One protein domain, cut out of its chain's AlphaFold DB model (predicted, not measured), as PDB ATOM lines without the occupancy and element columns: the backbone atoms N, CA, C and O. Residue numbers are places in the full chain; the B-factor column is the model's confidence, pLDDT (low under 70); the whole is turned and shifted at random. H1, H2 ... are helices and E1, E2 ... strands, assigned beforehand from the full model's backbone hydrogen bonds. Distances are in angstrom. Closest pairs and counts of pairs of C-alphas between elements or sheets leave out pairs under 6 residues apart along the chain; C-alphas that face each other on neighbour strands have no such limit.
ATOM      1  N   ARG A   6      42.087 124.775 182.348       96.19
ATOM      2  CA  ARG A   6      43.461 124.774 181.851       96.19
ATOM      3  C   ARG A   6      44.412 125.108 182.988       96.19
ATOM      4  O   ARG A   6      44.177 126.063 183.726       96.19
ATOM      5  N   ILE A   7      45.477 124.331 183.104       96.25
ATOM      6  CA  ILE A   7      46.535 124.545 184.085       96.25
ATOM      7  C   ILE A   7      47.886 124.551 183.390       96.25
ATOM      8  O   ILE A   7      48.064 123.899 182.363       96.25
ATOM      9  N   ARG A   8      48.840 125.270 183.967       96.00
ATOM     10  CA  ARG A   8      50.244 125.248 183.566       96.00
ATOM     11  C   ARG A   8      51.063 124.554 184.638       96.00
ATOM     12  O   ARG A   8      50.971 124.943 185.799       96.00
ATOM     13  N   VAL A   9      51.861 123.572 184.245       94.81
ATOM     14  CA  VAL A   9      52.694 122.763 185.144       94.81
ATOM     15  C   VAL A   9      54.162 122.930 184.764       94.81
ATOM     16  O   VAL A   9      54.499 122.943 183.576       94.81
ATOM     17  N   SER A  10      55.033 123.057 185.763       92.25
ATOM     18  CA  SER A  10      56.484 123.091 185.569       92.25
ATOM     19  C   SER A  10      57.012 121.739 185.084       92.25
ATOM     20  O   SER A  10      56.591 120.671 185.526       92.25
ATOM     21  N   THR A  11      57.970 121.782 184.168       90.06
ATOM     22  CA  THR A  11      58.694 120.612 183.662       90.06
ATOM     23  C   THR A  11      60.110 120.626 184.206       90.06
ATOM     24  O   THR A  11      60.717 121.688 184.348       90.06
ATOM     25  N   TYR A  12      60.652 119.446 184.505       86.88
ATOM     26  CA  TYR A  12      61.965 119.319 185.128       86.88
ATOM     27  C   TYR A  12      62.862 118.397 184.309       86.88
ATOM     28  O   TYR A  12      62.450 117.309 183.906       86.88
ATOM     29  N   ILE A  13      64.112 118.808 184.115       87.06
ATOM     30  CA  ILE A  13      65.175 117.993 183.529       87.06
ATOM     31  C   ILE A  13      66.275 117.857 184.576       87.06
ATOM     32  O   ILE A  13      66.802 118.846 185.077       87.06
ATOM     33  N   MET A  14      66.604 116.614 184.943       89.31
ATOM     34  CA  MET A  14      67.603 116.306 185.981       89.31
ATOM     35  C   MET A  14      67.344 117.021 187.323       89.31
ATOM     36  O   MET A  14      68.281 117.387 188.025       89.31
ATOM     37  N   GLY A  15      66.070 117.221 187.681       83.56
ATOM     38  CA  GLY A  15      65.662 117.891 188.923       83.56
ATOM     39  C   GLY A  15      65.662 119.423 188.864       83.56
ATOM     40  O   GLY A  15      65.277 120.054 189.842       83.56
ATOM     41  N   TYR A  16      66.040 120.020 187.734       85.75
ATOM     42  CA  TYR A  16      65.994 121.464 187.520       85.75
ATOM     43  C   TYR A  16      64.789 121.834 186.670       85.75
ATOM     44  O   TYR A  16      64.511 121.161 185.675       85.75
ATOM     45  N   GLU A  17      64.089 122.902 187.048       87.94
ATOM     46  CA  GLU A  17      63.007 123.454 186.236       87.94
ATOM     47  C   GLU A  17      63.557 123.845 184.858       87.94
ATOM     48  O   GLU A  17      64.528 124.595 184.745       87.94
ATOM     49  N   SER A  18      62.961 123.286 183.808       92.06
ATOM     50  CA  SER A  18      63.392 123.465 182.421       92.06
ATOM     51  C   SER A  18      62.389 124.259 181.585       92.06
ATOM     52  O   SER A  18      62.727 124.677 180.477       92.06
ATOM     53  N   GLY A  19      61.163 124.450 182.069       93.38
ATOM     54  CA  GLY A  19      60.105 125.139 181.339       93.38
ATOM     55  C   GLY A  19      58.725 124.797 181.876       93.38
ATOM     56  O   GLY A  19      58.597 124.168 182.923       93.38
ATOM     57  N   PHE A  20      57.690 125.158 181.123       94.06
ATOM     58  CA  PHE A  20      56.299 124.944 181.504       94.06
ATOM     59  C   PHE A  20      55.505 124.325 180.361       94.06
ATOM     60  O   PHE A  20      55.720 124.669 179.198       94.06
ATOM     61  N   GLU A  21      54.536 123.483 180.705       94.81
ATOM     62  CA  GLU A  21      53.589 122.899 179.761       94.81
ATOM     63  C   GLU A  21      52.146 123.139 180.216       94.81
ATOM     64  O   GLU A  21      51.832 123.124 181.410       94.81
ATOM     65  N   ASP A  22      51.267 123.383 179.244       96.06
ATOM     66  CA  ASP A  22      49.850 123.637 179.479       96.06
ATOM     67  C   ASP A  22      49.054 122.347 179.291       96.06
ATOM     68  O   ASP A  22      49.131 121.699 178.246       96.06
ATOM     69  N   PHE A  23      48.208 122.027 180.263       95.25
ATOM     70  CA  PHE A  23      47.350 120.851 180.245       95.25
ATOM     71  C   PHE A  23      45.897 121.224 180.507       95.25
ATOM     72  O   PHE A  23      45.582 122.266 181.084       95.25
ATOM     73  N   THR A  24      44.997 120.341 180.085       95.88
ATOM     74  CA  THR A  24      43.587 120.409 180.468       95.88
ATOM     75  C   THR A  24      43.346 119.403 181.579       95.88
ATOM     76  O   THR A  24      43.721 118.240 181.453       95.88
ATOM     77  N   VAL A  25      42.735 119.856 182.671       95.75
ATOM     78  CA  VAL A  25      42.329 118.992 183.777       95.75
ATOM     79  C   VAL A  25      41.217 118.076 183.298       95.75
ATOM     80  O   VAL A  25      40.218 118.527 182.737       95.75
ATOM     81  N   GLU A  26      41.359 116.793 183.573       95.81
ATOM     82  CA  GLU A  26      40.415 115.758 183.187       95.81
ATOM     83  C   GLU A  26      40.019 114.911 184.388       95.81
ATOM     84  O   GLU A  26      40.729 114.853 185.396       95.81
ATOM     85  N   GLU A  27      38.871 114.250 184.270       95.62
ATOM     86  CA  GLU A  27      38.437 113.238 185.222       95.62
ATOM     87  C   GLU A  27      38.750 111.847 184.665       95.62
ATOM     88  O   GLU A  27      38.308 111.483 183.573       95.62
ATOM     89  N   PHE A  28      39.499 111.054 185.426       95.38
ATOM     90  CA  PHE A  28      39.795 109.667 185.095       95.38
ATOM     91  C   PHE A  28      39.656 108.798 186.343       95.38
ATOM     92  O   PHE A  28      40.287 109.060 187.363       95.38
ATOM     93  N   ARG A  29      38.811 107.758 186.267       92.56
ATOM     94  CA  ARG A  29      38.528 106.829 187.380       92.56
ATOM     95  C   ARG A  29      38.178 107.550 188.694       92.56
ATOM     96  O   ARG A  29      38.674 107.175 189.750       92.56
ATOM     97  N   TYR A  30      37.314 108.567 188.612       92.00
ATOM     98  CA  TYR A  30      36.874 109.395 189.745       92.00
ATOM     99  C   TYR A  30      37.977 110.252 190.398       92.00
ATOM    100  O   TYR A  30      37.819 110.708 191.529       92.00
ATOM    101  N   CYS A  31      39.082 110.509 189.691       93.50
ATOM    102  CA  CYS A  31      40.144 111.417 190.123       93.50
ATOM    103  C   CYS A  31      40.344 112.555 189.116       93.50
ATOM    104  O   CYS A  31      40.297 112.333 187.906       93.50
ATOM    105  N   LEU A  32      40.609 113.763 189.621       95.62
ATOM    106  CA  LEU A  32      41.030 114.908 188.809       95.62
ATOM    107  C   LEU A  32      42.548 114.899 188.620       95.62
ATOM    108  O   LEU A  32      43.296 114.585 189.548       95.62
ATOM    109  N   GLY A  33      43.001 115.281 187.431       95.69
ATOM    110  CA  GLY A  33      44.411 115.225 187.057       95.69
ATOM    111  C   GLY A  33      44.620 115.523 185.582       95.69
ATOM    112  O   GLY A  33      43.752 116.111 184.937       95.69
ATOM    113  N   ILE A  34      45.775 115.128 185.056       96.12
ATOM    114  CA  ILE A  34      46.179 115.399 183.676       96.12
ATOM    115  C   ILE A  34      46.779 114.161 183.011       96.12
ATOM    116  O   ILE A  34      47.418 113.322 183.652       96.12
ATOM    117  N   PHE A  35      46.630 114.092 181.691       96.38
ATOM    118  CA  PHE A  35      47.456 113.243 180.841       96.38
ATOM    119  C   PHE A  35      48.549 114.093 180.200       96.38
ATOM    120  O   PHE A  35      48.258 115.074 179.523       96.38
ATOM    121  N   LYS A  36      49.811 113.692 180.379       92.94
ATOM    122  CA  LYS A  36      50.954 114.442 179.834       92.94
ATOM    123  C   LYS A  36      51.099 114.304 178.312       92.94
ATOM    124  O   LYS A  36      51.770 115.104 177.680       92.94
ATOM    125  N   SER A  37      50.515 113.264 177.712       93.31
ATOM    126  CA  SER A  37      50.471 113.066 176.256       93.31
ATOM    127  C   SER A  37      49.391 112.047 175.862       93.31
ATOM    128  O   SER A  37      48.878 111.312 176.709       93.31
ATOM    129  N   ASP A  38      49.090 111.926 174.566       94.38
ATOM    130  CA  ASP A  38      48.153 110.911 174.053       94.38
ATOM    131  C   ASP A  38      48.634 109.472 174.295       94.38
ATOM    132  O   ASP A  38      47.837 108.552 174.507       94.38
ATOM    133  N   GLN A  39      49.952 109.263 174.319       95.94
ATOM    134  CA  GLN A  39      50.540 107.970 174.667       95.94
ATOM    135  C   GLN A  39      50.274 107.623 176.136       95.94
ATOM    136  O   GLN A  39      49.908 106.488 176.434       95.94
ATOM    137  N   HIS A  40      50.374 108.603 177.041       95.44
ATOM    138  CA  HIS A  40      50.010 108.420 178.446       95.44
ATOM    139  C   HIS A  40      48.535 108.060 178.606       95.44
ATOM    140  O   HIS A  40      48.215 107.131 179.345       95.44
ATOM    141  N   ARG A  41      47.644 108.717 177.852       94.06
ATOM    142  CA  ARG A  41      46.222 108.354 177.821       94.06
ATOM    143  C   ARG A  41      46.016 106.912 177.370       94.06
ATOM    144  O   ARG A  41      45.303 106.163 178.031       94.06
ATOM    145  N   THR A  42      46.662 106.517 176.277       95.38
ATOM    146  CA  THR A  42      46.550 105.163 175.713       95.38
ATOM    147  C   THR A  42      47.051 104.101 176.695       95.38
ATOM    148  O   THR A  42      46.430 103.052 176.846       95.38
ATOM    149  N   ALA A  43      48.140 104.391 177.410       95.81
ATOM    150  CA  ALA A  43      48.696 103.525 178.448       95.81
ATOM    151  C   ALA A  43      47.928 103.579 179.785       95.81
ATOM    152  O   ALA A  43      48.232 102.807 180.693       95.81
ATOM    153  N   GLY A  44      46.963 104.493 179.945       92.75
ATOM    154  CA  GLY A  44      46.280 104.743 181.216       92.75
ATOM    155  C   GLY A  44      47.182 105.339 182.305       92.75
ATOM    156  O   GLY A  44      46.863 105.217 183.486       92.75
ATOM    157  N   ASN A  45      48.300 105.964 181.922       95.62
ATOM    158  CA  ASN A  45      49.211 106.654 182.828       95.62
ATOM    159  C   ASN A  45      48.684 108.069 183.103       95.62
ATOM    160  O   ASN A  45      48.877 108.986 182.307       95.62
ATOM    161  N   PHE A  46      47.970 108.217 184.209       95.69
ATOM    162  CA  PHE A  46      47.320 109.453 184.619       95.69
ATOM    163  C   PHE A  46      48.083 110.071 185.785       95.69
ATOM    164  O   PHE A  46      48.431 109.349 186.714       95.69
ATOM    165  N   THR A  47      48.311 111.384 185.756       95.75
ATOM    166  CA  THR A  47      48.919 112.115 186.876       95.75
ATOM    167  C   THR A  47      47.816 112.835 187.656       95.75
ATOM    168  O   THR A  47      47.284 113.832 187.155       95.75
ATOM    169  N   PRO A  48      47.427 112.353 188.851       95.56
ATOM    170  CA  PRO A  48      46.431 113.011 189.689       95.56
ATOM    171  C   PRO A  48      46.927 114.371 190.191       95.56
ATOM    172  O   PRO A  48      48.117 114.553 190.432       95.56
ATOM    173  N   LEU A  49      46.011 115.311 190.443       93.56
ATOM    174  CA  LEU A  49      46.372 116.640 190.964       93.56
ATOM    175  C   LEU A  49      47.119 116.579 192.306       93.56
ATOM    176  O   LEU A  49      47.964 117.426 192.573       93.56
ATOM    177  N   CYS A  50      46.841 115.579 193.150       92.25
ATOM    178  CA  CYS A  50      47.524 115.432 194.437       92.25
ATOM    179  C   CYS A  50      49.028 115.128 194.306       92.25
ATOM    180  O   CYS A  50      49.771 115.401 195.243       92.25
ATOM    181  N   GLU A  51      49.487 114.616 193.160       93.12
ATOM    182  CA  GLU A  51      50.913 114.383 192.887       93.12
ATOM    183  C   GLU A  51      51.638 115.635 192.374       93.12
ATOM    184  O   GLU A  51      52.863 115.650 192.307       93.12
ATOM    185  N   LEU A  52      50.895 116.684 192.012       93.25
ATOM    186  CA  LEU A  52      51.444 117.938 191.492       93.25
ATOM    187  C   LEU A  52      51.670 118.989 192.588       93.25
ATOM    188  O   LEU A  52      51.944 120.144 192.281       93.25
ATOM    189  N   TYR A  53      51.507 118.624 193.858       93.50
ATOM    190  CA  TYR A  53      51.849 119.502 194.970       93.50
ATOM    191  C   TYR A  53      53.363 119.530 195.185       93.50
ATOM    192  O   TYR A  53      54.028 118.495 195.156       93.50
ATOM    193  N   GLU A  54      53.896 120.713 195.453       92.75
ATOM    194  CA  GLU A  54      55.328 120.935 195.625       92.75
ATOM    195  C   GLU A  54      55.646 121.737 196.891       92.75
ATOM    196  O   GLU A  54      54.757 122.180 197.626       92.75
ATOM    197  N   ARG A  55      56.940 121.850 197.206       93.38
ATOM    198  CA  ARG A  55      57.400 122.507 198.433       93.38
ATOM    199  C   ARG A  55      57.229 124.013 198.289       93.38
ATOM    200  O   ARG A  55      57.829 124.621 197.407       93.38
ATOM    201  N   GLY A  56      56.439 124.604 199.174       92.12
ATOM    202  CA  GLY A  56      56.309 126.047 199.284       92.12
ATOM    203  C   GLY A  56      57.443 126.671 200.107       92.12
ATOM    204  O   GLY A  56      58.256 125.959 200.700       92.12
ATOM    205  N   PRO A  57      57.475 128.010 200.211       92.12
ATOM    206  CA  PRO A  57      58.444 128.729 201.044       92.12
ATOM    207  C   PRO A  57      58.395 128.344 202.530       92.12
ATOM    208  O   PRO A  57      59.408 128.426 203.217       92.12
ATOM    209  N   GLU A  58      57.227 127.916 203.012       95.75
ATOM    210  CA  GLU A  58      56.973 127.508 204.402       95.75
ATOM    211  C   GLU A  58      56.944 125.977 204.575       95.75
ATOM    212  O   GLU A  58      56.469 125.465 205.592       95.75
ATOM    213  N   SER A  59      57.387 125.222 203.564       96.19
ATOM    214  CA  SER A  59      57.453 123.764 203.642       96.19
ATOM    215  C   SER A  59      58.696 123.303 204.390       96.19
ATOM    216  O   SER A  59      59.826 123.593 203.999       96.19
ATOM    217  N   GLU A  60      58.490 122.464 205.398       96.75
ATOM    218  CA  GLU A  60      59.550 121.883 206.219       96.75
ATOM    219  C   GLU A  60      59.526 120.352 206.132       96.75
ATOM    220  O   GLU A  60      58.533 119.749 205.728       96.75
ATOM    221  N   ASN A  61      60.648 119.709 206.462       96.38
ATOM    222  CA  ASN A  61      60.667 118.267 206.711       96.38
ATOM    223  C   ASN A  61      60.266 118.031 208.164       96.38
ATOM    224  O   ASN A  61      60.913 118.571 209.057       96.38
ATOM    225  N   ASP A  62      59.281 117.174 208.392       97.25
ATOM    226  CA  ASP A  62      58.857 116.797 209.736       97.25
ATOM    227  C   ASP A  62      58.636 115.275 209.831       97.25
ATOM    228  O   ASP A  62      58.761 114.544 208.841       97.25
ATOM    229  N   TYR A  63      58.378 114.767 211.035       97.12
ATOM    230  CA  TYR A  63      58.263 113.344 211.324       97.12
ATOM    231  C   TYR A  63      57.119 113.043 212.293       97.12
ATOM    232  O   TYR A  63      57.068 113.564 213.406       97.12
ATOM    233  N   ILE A  64      56.249 112.107 211.906       97.00
ATOM    234  CA  ILE A  64      55.233 111.544 212.800       97.00
ATOM    235  C   ILE A  64      55.649 110.114 213.181       97.00
ATOM    236  O   ILE A  64      55.839 109.272 212.289       97.00
ATOM    237  N   PRO A  65      55.759 109.788 214.486       96.81
ATOM    238  CA  PRO A  65      56.030 108.426 214.937       96.81
ATOM    239  C   PRO A  65      55.059 107.412 214.318       96.81
ATOM    240  O   PRO A  65      53.849 107.622 214.321       96.81
ATOM    241  N   ASN A  66      55.594 106.302 213.807       95.88
ATOM    242  CA  ASN A  66      54.876 105.236 213.082       95.88
ATOM    243  C   ASN A  66      54.296 105.604 211.701       95.88
ATOM    244  O   ASN A  66      53.793 104.711 211.022       95.88
ATOM    245  N   TYR A  67      54.386 106.861 211.259       93.69
ATOM    246  CA  TYR A  67      53.947 107.286 209.921       93.69
ATOM    247  C   TYR A  67      55.130 107.610 208.997       93.69
ATOM    248  O   TYR A  67      55.068 107.365 207.796       93.69
ATOM    249  N   GLY A  68      56.241 108.088 209.565       96.38
ATOM    250  CA  GLY A  68      57.463 108.399 208.829       96.38
ATOM    251  C   GLY A  68      57.675 109.895 208.612       96.38
ATOM    252  O   GLY A  68      56.982 110.739 209.185       96.38
ATOM    253  N   SER A  69      58.690 110.212 207.807       96.19
ATOM    254  CA  SER A  69      59.002 111.583 207.404       96.19
ATOM    255  C   SER A  69      58.001 112.089 206.372       96.19
ATOM    256  O   SER A  69      57.635 111.352 205.456       96.19
ATOM    257  N   TYR A  70      57.629 113.357 206.469       94.44
ATOM    258  CA  TYR A  70      56.727 114.014 205.533       94.44
ATOM    259  C   TYR A  70      57.143 115.473 205.319       94.44
ATOM    260  O   TYR A  70      58.008 115.997 206.023       94.44
ATOM    261  N   VAL A  71      56.549 116.117 204.313       95.38
ATOM    262  CA  VAL A  71      56.759 117.540 204.035       95.38
ATOM    263  C   VAL A  71      55.509 118.313 204.430       95.38
ATOM    264  O   VAL A  71      54.405 117.963 204.009       95.38
ATOM    265  N   THR A  72      55.678 119.354 205.238       95.06
ATOM    266  CA  THR A  72      54.584 120.225 205.678       95.06
ATOM    267  C   THR A  72      54.223 121.251 204.600       95.06
ATOM    268  O   THR A  72      55.024 121.557 203.713       95.06
ATOM    269  N   ASN A  73      53.006 121.798 204.680       94.50
ATOM    270  CA  ASN A  73      52.573 122.982 203.923       94.50
ATOM    271  C   ASN A  73      52.836 122.914 202.408       94.50
ATOM    272  O   ASN A  73      53.238 123.908 201.806       94.50
ATOM    273  N   LEU A  74      52.658 121.741 201.790       94.50
ATOM    274  CA  LEU A  74      52.783 121.624 200.338       94.50
ATOM    275  C   LEU A  74      51.782 122.558 199.648       94.50
ATOM    276  O   LEU A  74      50.621 122.661 200.050       94.50
ATOM    277  N   VAL A  75      52.236 123.216 198.589       93.88
ATOM    278  CA  VAL A  75      51.446 124.169 197.807       93.88
ATOM    279  C   VAL A  75      51.145 123.597 196.429       93.88
ATOM    280  O   VAL A  75      51.795 122.655 195.977       93.88
ATOM    281  N   GLN A  76      50.130 124.145 195.764       93.12
ATOM    282  CA  GLN A  76      49.820 123.763 194.387       93.12
ATOM    283  C   GLN A  76      51.028 124.047 193.481       93.12
ATOM    284  O   GLN A  76      51.528 125.171 193.474       93.12
ATOM    285  N   GLY A  77      51.477 123.045 192.720       92.88
ATOM    286  CA  GLY A  77      52.597 123.183 191.782       92.88
ATOM    287  C   GLY A  77      52.189 123.486 190.347       92.88
ATOM    288  O   GLY A  77      52.862 123.129 189.380       92.88
ATOM    289  N   TRP A  78      51.017 124.092 190.191       94.25
ATOM    290  CA  TRP A  78      50.483 124.501 188.904       94.25
ATOM    291  C   TRP A  78      49.859 125.887 189.004       94.25
ATOM    292  O   TRP A  78      49.418 126.330 190.065       94.25
ATOM    293  N   SER A  79      49.806 126.570 187.864       94.19
ATOM    294  CA  SER A  79      49.103 127.842 187.712       94.19
ATOM    295  C   SER A  79      47.778 127.633 186.993       94.19
ATOM    296  O   SER A  79      47.740 126.999 185.937       94.19
ATOM    297  N   ASP A  80      46.701 128.200 187.527       93.94
ATOM    298  CA  ASP A  80      45.416 128.264 186.833       93.94
ATOM    299  C   ASP A  80      45.509 129.219 185.638       93.94
ATOM    300  O   ASP A  80      45.916 130.374 185.782       93.94
ATOM    301  N   LEU A  81      45.112 128.753 184.454       91.56
ATOM    302  CA  LEU A  81      45.018 129.591 183.264       91.56
ATOM    303  C   LEU A  81      43.565 130.048 183.055       91.56
ATOM    304  O   LEU A  81      42.639 129.258 183.275       91.56
TER     305      LEU A  81
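This is residues 6 to 81 of the 83 residues of an uncharacterized protein of Pseudomonas antarctica (UniProt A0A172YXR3). This is a loose chain of small antiparallel pairings: a long hairpin, E1 and E2, with E9 beside E1 at one end, the short hairpin E6 and E7 at the other, and the two-stranded sheet E5 and E8 between. E7, E8 and E9 lead one after another from the far hairpin back to E1, while the short hairpin E3 and E4 follows the bend out of E2 and the small helix H1 lies well away from E6. The printed part has 76 residues, with two named helices and nine named strands in the order E1 E2 E3 E4 H1 H2 E5 E6 E7 E8 E9, and its class is mostly strand. The whole is loose, with a radius of gyration of the C-alphas of 14.5 A and spans of 41 by 28 by 24 A.

Begin at E1, residues 6 to 13, which forms an antiparallel hairpin with E2, residues 16 to 24; look for N 9 and O 21, 2.9 A apart and within hydrogen-bond range. E2 bends by 60 degrees at residue 19 and runs on into E3, residues 26 to 28, at 85 degrees. E3 forms a hairpin with E4, residues 31 to 34, antiparallel, with N 26 and O 33 at 2.8 A. Next come H1, residues 38 to 43, and H2, residues 49 to 52, which are apart. The closest C-alphas of E4 and H2 are those of Gly 33 and Leu 49, 4.6 A apart, and residues 33 to 34 pair antiparallel with residues 47 to 48. Every O i to N i+4 pair of H1 is within hydrogen-bond range; H2 is too short for such a pair. E5, residues 53 to 55, is antiparallel to E8, residues 74 to 76, with N 54 and O 75 at 2.9 A. E6, residues 61 to 64, and E7, residues 68 to 71, form an antiparallel hairpin, with N 62 and O 70 at 2.9 A. E9, residues 78 to 81, is the antiparallel neighbour of E1, with N 8 and O 79 at 2.8 A; E2 and E9 are the edge strands of the sheet E2 E1 E9.

Find C-alpha 6 at (43.461, 124.774, 181.851); from there E1 runs 22.8 A to C-alpha 13, and E2 returns over 23.5 A. E6 begins at C-alpha 61, (60.667, 118.267, 206.711), and is 10.6 A long; E7 is 10.3 A. E9 ends at C-alpha 81, (45.018, 129.591, 183.264).

The C-alphas farthest apart are those of Asp 38 and Pro 65, 41.7 A. The printed part has no cut, the links are tight, and no printed residue is under 70 in pLDDT.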